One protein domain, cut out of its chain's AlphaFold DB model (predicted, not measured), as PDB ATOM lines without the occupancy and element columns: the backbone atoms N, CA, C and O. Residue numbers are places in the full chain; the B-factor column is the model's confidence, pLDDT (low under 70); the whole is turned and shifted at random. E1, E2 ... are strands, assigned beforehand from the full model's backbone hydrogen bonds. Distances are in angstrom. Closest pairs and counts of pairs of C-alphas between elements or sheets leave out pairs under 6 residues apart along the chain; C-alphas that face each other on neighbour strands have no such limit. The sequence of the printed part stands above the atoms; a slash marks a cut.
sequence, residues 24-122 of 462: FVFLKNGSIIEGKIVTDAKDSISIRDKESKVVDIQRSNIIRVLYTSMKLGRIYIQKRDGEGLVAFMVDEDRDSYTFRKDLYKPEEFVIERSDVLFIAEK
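AT A GLANCE: This is residues 24 to 122 of the 462 residues of an uncharacterized protein of Spirochaetae bacterium HGW-Spirochaetae-5 (UniProt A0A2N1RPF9). Two small lobes sit end to end, and each is a strongly twisted sheet of five short strands that wraps round into an open, only partly closed barrel: E1 to E5 make the first lobe and E6 to E10 the second. In each lobe one long strand, E2 or E7, bends sharply and carries the sheet round; the ring is left open between E4 and E5, and again between E9 and E10. The 99 printed residues hold ten named strands, E1 to E10 along the chain, and no named helix; the sheets, E4-E3-E2-E1-E5 and E9-E8-E7-E6-E10, are antiparallel throughout, and the class is all strand. The whole is elongated, 45 by 25 by 22 A, and only just compact, close to loose, with a radius of gyration of the C-alphas of 14.9 A.

HOW THE PARTS SIT: Start with E1, residues 24 to 27, and E2, residues 32 to 40, a hairpin with N 25 and O 33 2.9 A apart. E2 bends by 88 degrees at residue 36; it pairs with E1 over residues 32 to 34 and with E3, residues 44 to 49, over 35 to 40, where N 38 and O 46 are 2.8 A apart. E4, residues 54 to 58, ends this meander, each strand the antiparallel neighbour of the one before; look for N 47 and O 55, 2.9 A. E5, residues 62 to 66, is the other edge strand, beside E1 with N 26 and O 64 at 2.9 A; E4 and E5 meet only through their link. Past residue 73 comes a second meander: E6, residues 74 to 79, E7, residues 84 to 92, E8, residues 96 to 100, and E9, residues 108 to 112. Look for N 77 and O 85, 2.9 A, between E6 and E7, N 90 and O 98, 2.9 A, between E7 and E8, and N 99 and O 109, 2.8 A, between E8 and E9. E7 bends by 80 degrees at residue 89. E10, residues 116 to 121, is beside E6, with N 76 and O 120 at 2.9 A. Between the sheets, the closest C-alphas of E5 and E7 are those of Leu 66 and Asp 91, 7.7 A apart.

IN THESE COORDINATES: Find C-alpha 24 at (209.510, 270.139, 188.244), where E1 begins. E2 spans 16.8 A and E3 15.5 A. E6 begins at C-alpha 74, (199.098, 263.521, 199.082), and spans 16.0 A; E7 spans 18.5 A. E10 ends at C-alpha 121, (194.179, 268.300, 199.634).

THE WHOLE: The C-alphas farthest apart, those of Lys 53 and Asp 81, are 46.0 A apart. The printed part has no cut; the links E5 to E6 and E8 to E9 are short, and the others are tight. Mean pLDDT of the printed part is 90.5, with residue 69 under 70.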
ATOM      1  N   PHE A  24     209.265 271.501 187.770       88.12
ATOM      2  CA  PHE A  24     209.510 270.139 188.244       88.12
ATOM      3  C   PHE A  24     209.940 269.252 187.086       88.12
ATOM      4  O   PHE A  24     209.245 269.158 186.074       88.12
ATOM      5  N   VAL A  25     211.055 268.548 187.253       89.94
ATOM      6  CA  VAL A  25     211.518 267.545 186.295       89.94
ATOM      7  C   VAL A  25     211.464 266.170 186.933       89.94
ATOM      8  O   VAL A  25     212.176 265.877 187.892       89.94
ATOM      9  N   PHE A  26     210.593 265.333 186.381       91.62
ATOM     10  CA  PHE A  26     210.351 263.967 186.815       91.62
ATOM     11  C   PHE A  26     211.237 263.026 186.009       91.62
ATOM     12  O   PHE A  26     211.191 263.025 184.778       91.62
ATOM     13  N   LEU A  27     212.034 262.211 186.690       93.38
ATOM     14  CA  LEU A  27     213.005 261.318 186.067       93.38
ATOM     15  C   LEU A  27     212.499 259.874 186.001       93.38
ATOM     16  O   LEU A  27     211.700 259.434 186.826       93.38
ATOM     17  N   LYS A  28     213.023 259.104 185.039       93.19
ATOM     18  CA  LYS A  28     212.700 257.678 184.821       93.19
ATOM     19  C   LYS A  28     213.079 256.769 185.984       93.19
ATOM     20  O   LYS A  28     212.537 255.681 186.107       93.19
ATOM     21  N   ASN A  29     213.985 257.222 186.844       91.19
ATOM     22  CA  ASN A  29     214.337 256.535 188.085       91.19
ATOM     23  C   ASN A  29     213.393 256.880 189.258       91.19
ATOM     24  O   ASN A  29     213.662 256.466 190.380       91.19
ATOM     25  N   GLY A  30     212.336 257.666 189.021       90.44
ATOM     26  CA  GLY A  30     211.347 258.082 190.017       90.44
ATOM     27  C   GLY A  30     211.660 259.401 190.727       90.44
ATOM     28  O   GLY A  30     210.738 260.049 191.219       90.44
ATOM     29  N   SER A  31     212.919 259.852 190.731       91.56
ATOM     30  CA  SER A  31     213.306 261.100 191.401       91.56
ATOM     31  C   SER A  31     212.725 262.348 190.725       91.56
ATOM     32  O   SER A  31     212.411 262.350 189.532       91.56
ATOM     33  N   ILE A  32     212.571 263.414 191.513       90.88
ATOM     34  CA  ILE A  32     212.002 264.690 191.078       90.88
ATOM     35  C   ILE A  32     212.991 265.790 191.437       90.88
ATOM     36  O   ILE A  32     213.424 265.882 192.587       90.88
ATOM     37  N   ILE A  33     213.329 266.625 190.462       89.12
ATOM     38  CA  ILE A  33     214.171 267.801 190.663       89.12
ATOM     39  C   ILE A  33     213.278 269.033 190.558       89.12
ATOM     40  O   ILE A  33     212.646 269.259 189.530       89.12
ATOM     41  N   GLU A  34     213.226 269.811 191.635       88.19
ATOM     42  CA  GLU A  34     212.534 271.098 191.682       88.19
ATOM     43  C   GLU A  34     213.560 272.224 191.566       88.19
ATOM     44  O   GLU A  34     214.526 272.288 192.334       88.19
ATOM     45  N   GLY A  35     213.347 273.134 190.622       86.81
ATOM     46  CA  GLY A  35     214.254 274.251 190.418       86.81
ATOM     47  C   GLY A  35     213.821 275.155 189.278       86.81
ATOM     48  O   GLY A  35     212.678 275.116 188.840       86.81
ATOM     49  N   LYS A  36     214.747 275.989 188.812       86.88
ATOM     50  CA  LYS A  36     214.559 276.831 187.631       86.88
ATOM     51  C   LYS A  36     215.362 276.262 186.468       86.88
ATOM     52  O   LYS A  36     216.587 276.192 186.555       86.88
ATOM     53  N   ILE A  37     214.706 275.914 185.378       85.94
ATOM     54  CA  ILE A  37     215.316 275.567 184.101       85.94
ATOM     55  C   ILE A  37     216.120 276.779 183.624       85.94
ATOM     56  O   ILE A  37     215.633 277.900 183.468       85.94
ATOM     57  N   VAL A  38     217.418 276.549 183.469       86.88
ATOM     58  CA  VAL A  38     218.402 277.516 182.983       86.88
ATOM     59  C   VAL A  38     218.490 277.430 181.466       86.88
ATOM     60  O   VAL A  38     218.503 278.459 180.796       86.88
ATOM     61  N   THR A  39     218.522 276.203 180.947       87.38
ATOM     62  CA  THR A  39     218.633 275.910 179.520       87.38
ATOM     63  C   THR A  39     217.757 274.714 179.194       87.38
ATOM     64  O   THR A  39     217.827 273.690 179.876       87.38
ATOM     65  N   ASP A  40     216.982 274.834 178.122       87.12
ATOM     66  CA  ASP A  40     216.225 273.736 177.542       87.12
ATOM     67  C   ASP A  40     216.749 273.457 176.124       87.12
ATOM     68  O   ASP A  40     216.432 274.170 175.169       87.12
ATOM     69  N   ALA A  41     217.641 272.473 176.009       87.50
ATOM     70  CA  ALA A  41     218.275 272.085 174.756       87.50
ATOM     71  C   ALA A  41     217.643 270.806 174.188       87.50
ATOM     72  O   ALA A  41     216.887 270.092 174.848       87.50
ATOM     73  N   LYS A  42     217.989 270.486 172.935       86.94
ATOM     74  CA  LYS A  42     217.442 269.326 172.216       86.94
ATOM     75  C   LYS A  42     217.677 267.993 172.940       86.94
ATOM     76  O   LYS A  42     216.779 267.158 172.942       86.94
ATOM     77  N   ASP A  43     218.844 267.819 173.561       90.62
ATOM     78  CA  ASP A  43     219.258 266.546 174.172       90.62
ATOM     79  C   ASP A  43     219.354 266.608 175.710       90.62
ATOM     80  O   ASP A  43     219.363 265.572 176.377       90.62
ATOM     81  N   SER A  44     219.360 267.807 176.302       91.50
ATOM     82  CA  SER A  44     219.507 267.998 177.748       91.50
ATOM     83  C   SER A  44     218.713 269.186 178.287       91.50
ATOM     84  O   SER A  44     218.413 270.138 177.570       91.50
ATOM     85  N   ILE A  45     218.402 269.128 179.581       90.12
ATOM     86  CA  ILE A  45     217.824 270.226 180.355       90.12
ATOM     87  C   ILE A  45     218.761 270.536 181.520       90.12
ATOM     88  O   ILE A  45     219.154 269.632 182.258       90.12
ATOM     89  N   SER A  46     219.098 271.811 181.689       90.06
ATOM     90  CA  SER A  46     219.893 272.312 182.811       90.06
ATOM     91  C   SER A  46     218.966 272.964 183.827       90.06
ATOM     92  O   SER A  46     218.274 273.922 183.488       90.06
ATOM     93  N   ILE A  47     218.963 272.497 185.073       89.00
ATOM     94  CA  ILE A  47     218.133 273.050 186.155       89.00
ATOM     95  C   ILE A  47     219.028 273.624 187.236       89.00
ATOM     96  O   ILE A  47     219.956 272.971 187.695       89.00
ATOM     97  N   ARG A  48     218.715 274.835 187.687       89.38
ATOM     98  CA  ARG A  48     219.240 275.396 188.924       89.38
ATOM     99  C   ARG A  48     218.336 274.980 190.076       89.38
ATOM    100  O   ARG A  48     217.200 275.446 190.150       89.38
ATOM    101  N   ASP A  49     218.830 274.108 190.940       82.19
ATOM    102  CA  ASP A  49     218.094 273.631 192.109       82.19
ATOM    103  C   ASP A  49     217.944 274.717 193.196       82.19
ATOM    104  O   ASP A  49     218.418 275.853 193.068       82.19
ATOM    105  N   LYS A  50     217.263 274.366 194.295       76.31
ATOM    106  CA  LYS A  50     217.031 275.262 195.443       76.31
ATOM    107  C   LYS A  50     218.312 275.706 196.157       76.31
ATOM    108  O   LYS A  50     218.293 276.732 196.832       76.31
ATOM    109  N   GLU A  51     219.415 274.982 195.988       79.62
ATOM    110  CA  GLU A  51     220.732 275.311 196.546       79.62
ATOM    111  C   GLU A  51     221.575 276.151 195.572       79.62
ATOM    112  O   GLU A  51     222.745 276.431 195.822       79.62
ATOM    113  N   SER A  52     220.970 276.621 194.472       80.25
ATOM    114  CA  SER A  52     221.625 277.365 193.390       80.25
ATOM    115  C   SER A  52     222.668 276.568 192.603       80.25
ATOM    116  O   SER A  52     223.418 277.156 191.818       80.25
ATOM    117  N   LYS A  53     222.696 275.242 192.741       86.88
ATOM    118  CA  LYS A  53     223.552 274.369 191.943       86.88
ATOM    119  C   LYS A  53     222.871 274.068 190.612       86.88
ATOM    120  O   LYS A  53     221.668 273.833 190.548       86.88
ATOM    121  N   VAL A  54     223.647 274.097 189.530       89.62
ATOM    122  CA  VAL A  54     223.159 273.736 188.192       89.62
ATOM    123  C   VAL A  54     223.394 272.244 187.960       89.62
ATOM    124  O   VAL A  54     224.502 271.749 188.162       89.62
ATOM    125  N   VAL A  55     222.340 271.539 187.561       89.75
ATOM    126  CA  VAL A  55     222.323 270.106 187.267       89.75
ATOM    127  C   VAL A  55     221.896 269.911 185.818       89.75
ATOM    128  O   VAL A  55     220.810 270.339 185.432       89.75
ATOM    129  N   ASP A  56     222.739 269.241 185.037       91.56
ATOM    130  CA  ASP A  56     222.444 268.875 183.653       91.56
ATOM    131  C   ASP A  56     221.845 267.472 183.582       91.56
ATOM    132  O   ASP A  56     222.403 266.503 184.099       91.56
ATOM    133  N   ILE A  57     220.700 267.361 182.918       92.25
ATOM    134  CA  ILE A  57     219.908 266.137 182.841       92.25
ATOM    135  C   ILE A  57     219.703 265.786 181.373       92.25
ATOM    136  O   ILE A  57     219.178 266.581 180.597       92.25
ATOM    137  N   GLN A  58     220.081 264.570 180.987       94.12
ATOM    138  CA  GLN A  58     219.798 264.044 179.651       94.12
ATOM    139  C   GLN A  58     218.293 263.826 179.472       94.12
ATOM    140  O   GLN A  58     217.662 263.169 180.305       94.12
ATOM    141  N   ARG A  59     217.714 264.309 178.365       90.62
ATOM    142  CA  ARG A  59     216.274 264.167 178.076       90.62
ATOM    143  C   ARG A  59     215.822 262.709 178.010       90.62
ATOM    144  O   ARG A  59     214.689 262.407 178.369       90.62
ATOM    145  N   SER A  60     216.715 261.788 177.644       93.06
ATOM    146  CA  SER A  60     216.454 260.343 177.665       93.06
ATOM    147  C   SER A  60     216.089 259.800 179.054       93.06
ATOM    148  O   SER A  60     215.397 258.781 179.133       93.06
ATOM    149  N   ASN A  61     216.496 260.488 180.127       93.81
ATOM    150  CA  ASN A  61     216.229 260.131 181.521       93.81
ATOM    151  C   ASN A  61     214.992 260.829 182.105       93.81
ATOM    152  O   ASN A  61     214.635 260.551 183.249       93.81
ATOM    153  N   ILE A  62     214.340 261.719 181.355       92.00
ATOM    154  CA  ILE A  62     213.188 262.502 181.812       92.00
ATOM    155  C   ILE A  62     211.893 261.773 181.423       92.00
ATOM    156  O   ILE A  62     211.765 261.271 180.308       92.00
ATOM    157  N   ILE A  63     210.945 261.697 182.358       90.44
ATOM    158  CA  ILE A  63     209.551 261.299 182.106       90.44
ATOM    159  C   ILE A  63     208.743 262.533 181.701       90.44
ATOM    160  O   ILE A  63     208.056 262.514 180.686       90.44
ATOM    161  N   ARG A  64     208.835 263.607 182.496       88.88
ATOM    162  CA  ARG A  64     207.989 264.797 182.369       88.88
ATOM    163  C   ARG A  64     208.713 266.043 182.856       88.88
ATOM    164  O   ARG A  64     209.502 265.983 183.799       88.88
ATOM    165  N   VAL A  65     208.392 267.172 182.234       87.81
ATOM    166  CA  VAL A  65     208.761 268.511 182.696       87.81
ATOM    167  C   VAL A  65     207.472 269.282 182.935       87.81
ATOM    168  O   VAL A  65     206.672 269.427 182.016       87.81
ATOM    169  N   LEU A  66     207.267 269.758 184.158       85.69
ATOM    170  CA  LEU A  66     206.194 270.686 184.484       85.69
ATOM    171  C   LEU A  66     206.764 272.091 184.603       85.69
ATOM    172  O   LEU A  66     207.592 272.360 185.473       85.69
ATOM    173  N   TYR A  67     206.252 272.988 183.768       80.19
ATOM    174  CA  TYR A  67     206.588 274.412 183.807       80.19
ATOM    175  C   TYR A  67     205.720 275.198 184.805       80.19
ATOM    176  O   TYR A  67     205.859 276.408 184.963       80.19
ATOM    177  N   THR A  68     204.798 274.516 185.487       73.19
ATOM    178  CA  THR A  68     203.890 275.097 186.477       73.19
ATOM    179  C   THR A  68     204.230 274.619 187.881       73.19
ATOM    180  O   THR A  68     204.498 273.437 188.101       73.19
ATOM    181  N   SER A  69     204.120 275.520 188.857       69.62
ATOM    182  CA  SER A  69     204.229 275.154 190.267       69.62
ATOM    183  C   SER A  69     203.008 274.335 190.697       69.62
ATOM    184  O   SER A  69     201.877 274.810 190.601       69.62
ATOM    185  N   MET A  70     203.238 273.113 191.180       72.94
ATOM    186  CA  MET A  70     202.212 272.208 191.694       72.94
ATOM    187  C   MET A  70     202.563 271.778 193.122       72.94
ATOM    188  O   MET A  70     203.728 271.556 193.456       72.94
ATOM    189  N   LYS A  71     201.552 271.645 193.986       75.62
ATOM    190  CA  LYS A  71     201.740 271.046 195.310       75.62
ATOM    191  C   LYS A  71     201.796 269.527 195.171       75.62
ATOM    192  O   LYS A  71     200.769 268.891 194.967       75.62
ATOM    193  N   LEU A  72     202.973 268.943 195.368       85.38
ATOM    194  CA  LEU A  72     203.182 267.488 195.337       85.38
ATOM    195  C   LEU A  72     202.798 266.800 196.663       85.38
ATOM    196  O   LEU A  72     203.478 265.888 197.129       85.38
ATOM    197  N   GLY A  73     201.733 267.271 197.313       86.50
ATOM    198  CA  GLY A  73     201.201 266.662 198.531       86.50
ATOM    199  C   GLY A  73     200.330 265.446 198.219       86.50
ATOM    200  O   GLY A  73     199.805 265.319 197.112       86.50
ATOM    201  N   ARG A  74     200.133 264.557 199.203       90.06
ATOM    202  CA  ARG A  74     199.098 263.521 199.082       90.06
ATOM    203  C   ARG A  74     197.728 264.182 198.966       90.06
ATOM    204  O   ARG A  74     197.378 265.052 199.768       90.06
ATOM    205  N   ILE A  75     196.948 263.718 198.005       92.00
ATOM    206  CA  ILE A  75     195.570 264.137 197.772       92.00
ATOM    207  C   ILE A  75     194.642 262.935 197.896       92.00
ATOM    208  O   ILE A  75     195.039 261.797 197.636       92.00
ATOM    209  N   TYR A  76     193.407 263.203 198.296       92.50
ATOM    210  CA  TYR A  76     192.315 262.246 198.226       92.50
ATOM    211  C   TYR A  76     191.538 262.466 196.932       92.50
ATOM    212  O   TYR A  76     191.197 263.602 196.598       92.50
ATOM    213  N   ILE A  77     191.263 261.385 196.210       95.00
ATOM    214  CA  ILE A  77     190.529 261.394 194.948       95.00
ATOM    215  C   ILE A  77     189.290 260.534 195.150       95.00
ATOM    216  O   ILE A  77     189.403 259.333 195.396       95.00
ATOM    217  N   GLN A  78     188.118 261.147 195.018       95.88
ATOM    218  CA  GLN A  78     186.851 260.431 194.965       95.88
ATOM    219  C   GLN A  78     186.437 260.287 193.507       95.88
ATOM    220  O   GLN A  78     186.231 261.289 192.818       95.88
ATOM    221  N   LYS A  79     186.273 259.051 193.041       96.62
ATOM    222  CA  LYS A  79     185.727 258.751 191.718       96.62
ATOM    223  C   LYS A  79     184.198 258.670 191.748       96.62
ATOM    224  O   LYS A  79     183.583 258.481 192.802       96.62
ATOM    225  N   ARG A  80     183.579 258.819 190.574       96.50
ATOM    226  CA  ARG A  80     182.120 258.770 190.369       96.50
ATOM    227  C   ARG A  80     181.517 257.380 190.523       96.50
ATOM    228  O   ARG A  80     180.334 257.280 190.825       96.50
ATOM    229  N   ASP A  81     182.312 256.335 190.337       95.38
ATOM    230  CA  ASP A  81     181.925 254.943 190.596       95.38
ATOM    231  C   ASP A  81     181.884 254.602 192.100       95.38
ATOM    232  O   ASP A  81     181.498 253.496 192.472       95.38
ATOM    233  N   GLY A  82     182.241 255.556 192.966       93.12
ATOM    234  CA  GLY A  82     182.267 255.402 194.417       93.12
ATOM    235  C   GLY A  82     183.633 254.995 194.972       93.12
ATOM    236  O   GLY A  82     183.821 255.054 196.186       93.12
ATOM    237  N   GLU A  83     184.607 254.653 194.126       95.19
ATOM    238  CA  GLU A  83     185.959 254.314 194.572       95.19
ATOM    239  C   GLU A  83     186.710 255.564 195.064       95.19
ATOM    240  O   GLU A  83     186.728 256.606 194.405       95.19
ATOM    241  N   GLY A  84     187.344 255.463 196.232       92.50
ATOM    242  CA  GLY A  84     188.208 256.503 196.786       92.50
ATOM    243  C   GLY A  84     189.649 256.017 196.888       92.50
ATOM    244  O   GLY A  84     189.890 254.904 197.357       92.50
ATOM    245  N   LEU A  85     190.614 256.847 196.491       93.81
ATOM    246  CA  LEU A  85     192.038 256.522 196.601       93.81
ATOM    247  C   LEU A  85     192.892 257.727 197.008       93.81
ATOM    248  O   LEU A  85     192.506 258.882 196.836       93.81
ATOM    249  N   VAL A  86     194.089 257.440 197.527       92.25
ATOM    250  CA  VAL A  86     195.103 258.444 197.872       92.25
ATOM    251  C   VAL A  86     196.270 258.327 196.901       92.25
ATOM    252  O   VAL A  86     196.802 257.236 196.693       92.25
ATOM    253  N   ALA A  87     196.675 259.452 196.320       94.50
ATOM    254  CA  ALA A  87     197.780 259.511 195.369       94.50
ATOM    255  C   ALA A  87     198.450 260.894 195.379       94.50
ATOM    256  O   ALA A  87     198.085 261.773 196.162       94.50
ATOM    257  N   PHE A  88     199.435 261.080 194.506       93.50
ATOM    258  CA  PHE A  88     200.083 262.357 194.230       93.50
ATOM    259  C   PHE A  88     199.771 262.769 192.798       93.50
ATOM    260  O   PHE A  88     200.057 262.001 191.881       93.50
ATOM    261  N   MET A  89     199.202 263.956 192.599       92.62
ATOM    262  CA  MET A  89     199.017 264.503 191.255       92.62
ATOM    263  C   MET A  89     200.367 264.961 190.719       92.62
ATOM    264  O   MET A  89     201.066 265.731 191.376       92.62
ATOM    265  N   VAL A  90     200.738 264.439 189.556       92.00
ATOM    266  CA  VAL A  90     201.991 264.775 188.868       92.00
ATOM    267  C   VAL A  90     201.748 265.407 187.508       92.00
ATOM    268  O   VAL A  90     202.700 265.855 186.880       92.00
ATOM    269  N   ASP A  91     200.498 265.438 187.050       90.56
ATOM    270  CA  ASP A  91     200.088 266.231 185.905       90.56
ATOM    271  C   ASP A  91     198.578 266.441 185.862       90.56
ATOM    272  O   ASP A  91     197.803 265.625 186.374       90.56
ATOM    273  N   GLU A  92     198.176 267.519 185.204       90.31
ATOM    274  CA  GLU A  92     196.786 267.872 184.981       90.31
ATOM    275  C   GLU A  92     196.611 268.389 183.544       90.31
ATOM    276  O   GLU A  92     196.974 269.518 183.224       90.31
ATOM    277  N   ASP A  93     195.997 267.563 182.697       89.69
ATOM    278  CA  ASP A  93     195.683 267.879 181.303       89.69
ATOM    279  C   ASP A  93     194.223 268.306 181.152       89.69
ATOM    280  O   ASP A  93     193.448 268.256 182.103       89.69
ATOM    281  N   ARG A  94     193.796 268.719 179.953       91.94
ATOM    282  CA  ARG A  94     192.404 269.143 179.704       91.94
ATOM    283  C   ARG A  94     191.372 268.069 180.056       91.94
ATOM    284  O   ARG A  94     190.327 268.423 180.592       91.94
ATOM    285  N   ASP A  95     191.672 266.806 179.768       95.38
ATOM    286  CA  ASP A  95     190.697 265.710 179.824       95.38
ATOM    287  C   ASP A  95     191.039 264.657 180.891       95.38
ATOM    288  O   ASP A  95     190.153 263.935 181.338       95.38
ATOM    289  N   SER A  96     192.271 264.640 181.406       95.69
ATOM    290  CA  SER A  96     192.734 263.632 182.363       95.69
ATOM    291  C   SER A  96     193.642 264.196 183.452       95.69
ATOM    292  O   SER A  96     194.249 265.258 183.309       95.69
ATOM    293  N   TYR A  97     193.778 263.441 184.537       95.12
ATOM    294  CA  TYR A  97     194.781 263.656 185.574       95.12
ATOM    295  C   TYR A  97     195.790 262.507 185.576       95.12
ATOM    296  O   TYR A  97     195.395 261.343 185.472       95.12
ATOM    297  N   THR A  98     197.075 262.818 185.763       94.44
ATOM    298  CA  THR A  98     198.118 261.799 185.953       94.44
ATOM    299  C   THR A  98     198.583 261.783 187.402       94.44
ATOM    300  O   THR A  98     198.912 262.821 187.983       94.44
ATOM    301  N   PHE A  99     198.650 260.589 187.982       95.25
ATOM    302  CA  PHE A  99     198.984 260.383 189.383       95.25
ATOM    303  C   PHE A  99     200.111 259.371 189.582       95.25
ATOM    304  O   PHE A  99     200.330 258.486 188.757       95.25
ATOM    305  N   ARG A 100     200.764 259.445 190.745       94.94
ATOM    306  CA  ARG A 100     201.640 258.398 191.292       94.94
ATOM    307  C   ARG A 100     201.107 257.909 192.630       94.94
ATOM    308  O   ARG A 100     200.632 258.709 193.436       94.94
ATOM    309  N   LYS A 101     201.214 256.605 192.905       92.75
ATOM    310  CA  LYS A 101     200.915 256.055 194.247       92.75
ATOM    311  C   LYS A 101     202.034 256.372 195.240       92.75
ATOM    312  O   LYS A 101     201.774 256.658 196.404       92.75
ATOM    313  N   ASP A 102     203.268 256.351 194.751       91.31
ATOM    314  CA  ASP A 102     204.472 256.743 195.472       91.31
ATOM    315  C   ASP A 102     205.166 257.836 194.658       91.31
ATOM    316  O   ASP A 102     205.561 257.604 193.517       91.31
ATOM    317  N   LEU A 103     205.269 259.041 195.223       90.56
ATOM    318  CA  LEU A 103     205.774 260.218 194.518       90.56
ATOM    319  C   LEU A 103     207.166 259.985 193.906       90.56
ATOM    320  O   LEU A 103     207.444 260.478 192.811       90.56
ATOM    321  N   TYR A 104     208.013 259.212 194.591       91.25
ATOM    322  CA  TYR A 104     209.412 258.999 194.218       91.25
ATOM    323  C   TYR A 104     209.661 257.698 193.458       91.25
ATOM    324  O   TYR A 104     210.816 257.319 193.253       91.25
ATOM    325  N   LYS A 105     208.599 257.022 193.014       93.12
ATOM    326  CA  LYS A 105     208.697 255.923 192.056       93.12
ATOM    327  C   LYS A 105     208.131 256.342 190.696       93.12
ATOM    328  O   LYS A 105     207.268 257.215 190.644       93.12
ATOM    329  N   PRO A 106     208.642 255.798 189.581       92.88
ATOM    330  CA  PRO A 106     208.285 256.280 188.250       92.88
ATOM    331  C   PRO A 106     206.903 255.820 187.763       92.88
ATOM    332  O   PRO A 106     206.482 256.262 186.697       92.88
ATOM    333  N   GLU A 107     206.207 254.930 188.480       94.62
ATOM    334  CA  GLU A 107     204.935 254.379 188.006       94.62
ATOM    335  C   GLU A 107     203.803 255.415 188.074       94.62
ATOM    336  O   GLU A 107     203.329 255.793 189.150       94.62
ATOM    337  N   GLU A 108     203.344 255.833 186.894       94.88
ATOM    338  CA  GLU A 108     202.229 256.757 186.702       94.88
ATOM    339  C   GLU A 108     200.966 256.012 186.254       94.88
ATOM    340  O   GLU A 108     201.026 255.026 185.518       94.88
ATOM    341  N   PHE A 109     199.807 256.495 186.694       95.69
ATOM    342  CA  PHE A 109     198.503 256.045 186.219       95.69
ATOM    343  C   PHE A 109     197.609 257.250 185.931       95.69
ATOM    344  O   PHE A 109     197.745 258.303 186.555       95.69
ATOM    345  N   VAL A 110     196.702 257.088 184.972       96.69
ATOM    346  CA  VAL A 110     195.844 258.161 184.464       96.69
ATOM    347  C   VAL A 110     194.401 257.894 184.876       96.69
ATOM    348  O   VAL A 110     193.946 256.751 184.822       96.69
ATOM    349  N   ILE A 111     193.693 258.940 185.299       96.75
ATOM    350  CA  ILE A 111     192.242 258.909 185.514       96.75
ATOM    351  C   ILE A 111     191.617 260.010 184.659       96.75
ATOM    352  O   ILE A 111     192.039 261.167 184.723       96.75
ATOM    353  N   GLU A 112     190.592 259.656 183.888       97.38
ATOM    354  CA  GLU A 112     189.796 260.612 183.120       97.38
ATOM    355  C   GLU A 112     189.103 261.607 184.058       97.38
ATOM    356  O   GLU A 112     188.518 261.234 185.080       97.38
ATOM    357  N   ARG A 113     189.113 262.897 183.715       95.81
ATOM    358  CA  ARG A 113     188.437 263.933 184.514       95.81
ATOM    359  C   ARG A 113     186.947 263.665 184.654       95.81
ATOM    360  O   ARG A 113     186.368 264.013 185.684       95.81
ATOM    361  N   SER A 114     186.329 263.057 183.640       96.12
ATOM    362  CA  SER A 114     184.921 262.655 183.680       96.12
ATOM    363  C   SER A 114     184.625 261.698 184.827       96.12
ATOM    364  O   SER A 114     183.518 261.737 185.358       96.12
ATOM    365  N   ASP A 115     185.607 260.904 185.251       97.19
ATOM    366  CA  ASP A 115     185.447 259.853 186.253       97.19
ATOM    367  C   ASP A 115     185.744 260.353 187.669       97.19
ATOM    368  O   ASP A 115     185.401 259.689 188.646       97.19
ATOM    369  N   VAL A 116     186.331 261.543 187.805       97.00
ATOM    370  CA  VAL A 116     186.605 262.182 189.094       97.00
ATOM    371  C   VAL A 116     185.372 262.956 189.566       97.00
ATOM    372  O   VAL A 116     184.829 263.813 188.866       97.00
ATOM    373  N   LEU A 117     184.919 262.659 190.785       95.69
ATOM    374  CA  LEU A 117     183.870 263.416 191.462       95.69
ATOM    375  C   LEU A 117     184.453 264.661 192.141       95.69
ATOM    376  O   LEU A 117     183.947 265.760 191.929       95.69
ATOM    377  N   PHE A 118     185.511 264.492 192.939       94.75
ATOM    378  CA  PHE A 118     186.295 265.597 193.497       94.75
ATOM    379  C   PHE A 118     187.707 265.147 193.894       94.75
ATOM    380  O   PHE A 118     187.970 263.962 194.109       94.75
ATOM    381  N   ILE A 119     188.600 266.127 194.036       93.25
ATOM    382  CA  ILE A 119     189.946 265.969 194.591       93.25
ATOM    383  C   ILE A 119     190.067 266.896 195.800       93.25
ATOM    384  O   ILE A 119     189.646 268.052 195.737       93.25
ATOM    385  N   ALA A 120     190.639 266.398 196.893       92.00
ATOM    386  CA  ALA A 120     190.857 267.167 198.112       92.00
ATOM    387  C   ALA A 120     192.314 267.080 198.585       92.00
ATOM    388  O   ALA A 120     192.902 266.001 198.665       92.00
ATOM    389  N   GLU A 121     192.889 268.231 198.942       90.38
ATOM    390  CA  GLU A 121     194.179 268.300 199.634       90.38
ATOM    391  C   GLU A 121     194.079 267.654 201.025       90.38
ATOM    392  O   GLU A 121     193.115 267.878 201.764       90.38
ATOM    393  N   LYS A 122     195.107 266.888 201.414       91.00
ATOM    394  CA  LYS A 122     195.199 266.301 202.763       91.00
ATOM    395  C   LYS A 122     195.888 267.203 203.789       91.00
ATOM    396  O   LYS A 122     196.082 266.774 204.920       91.00
TER     397      LYS A 122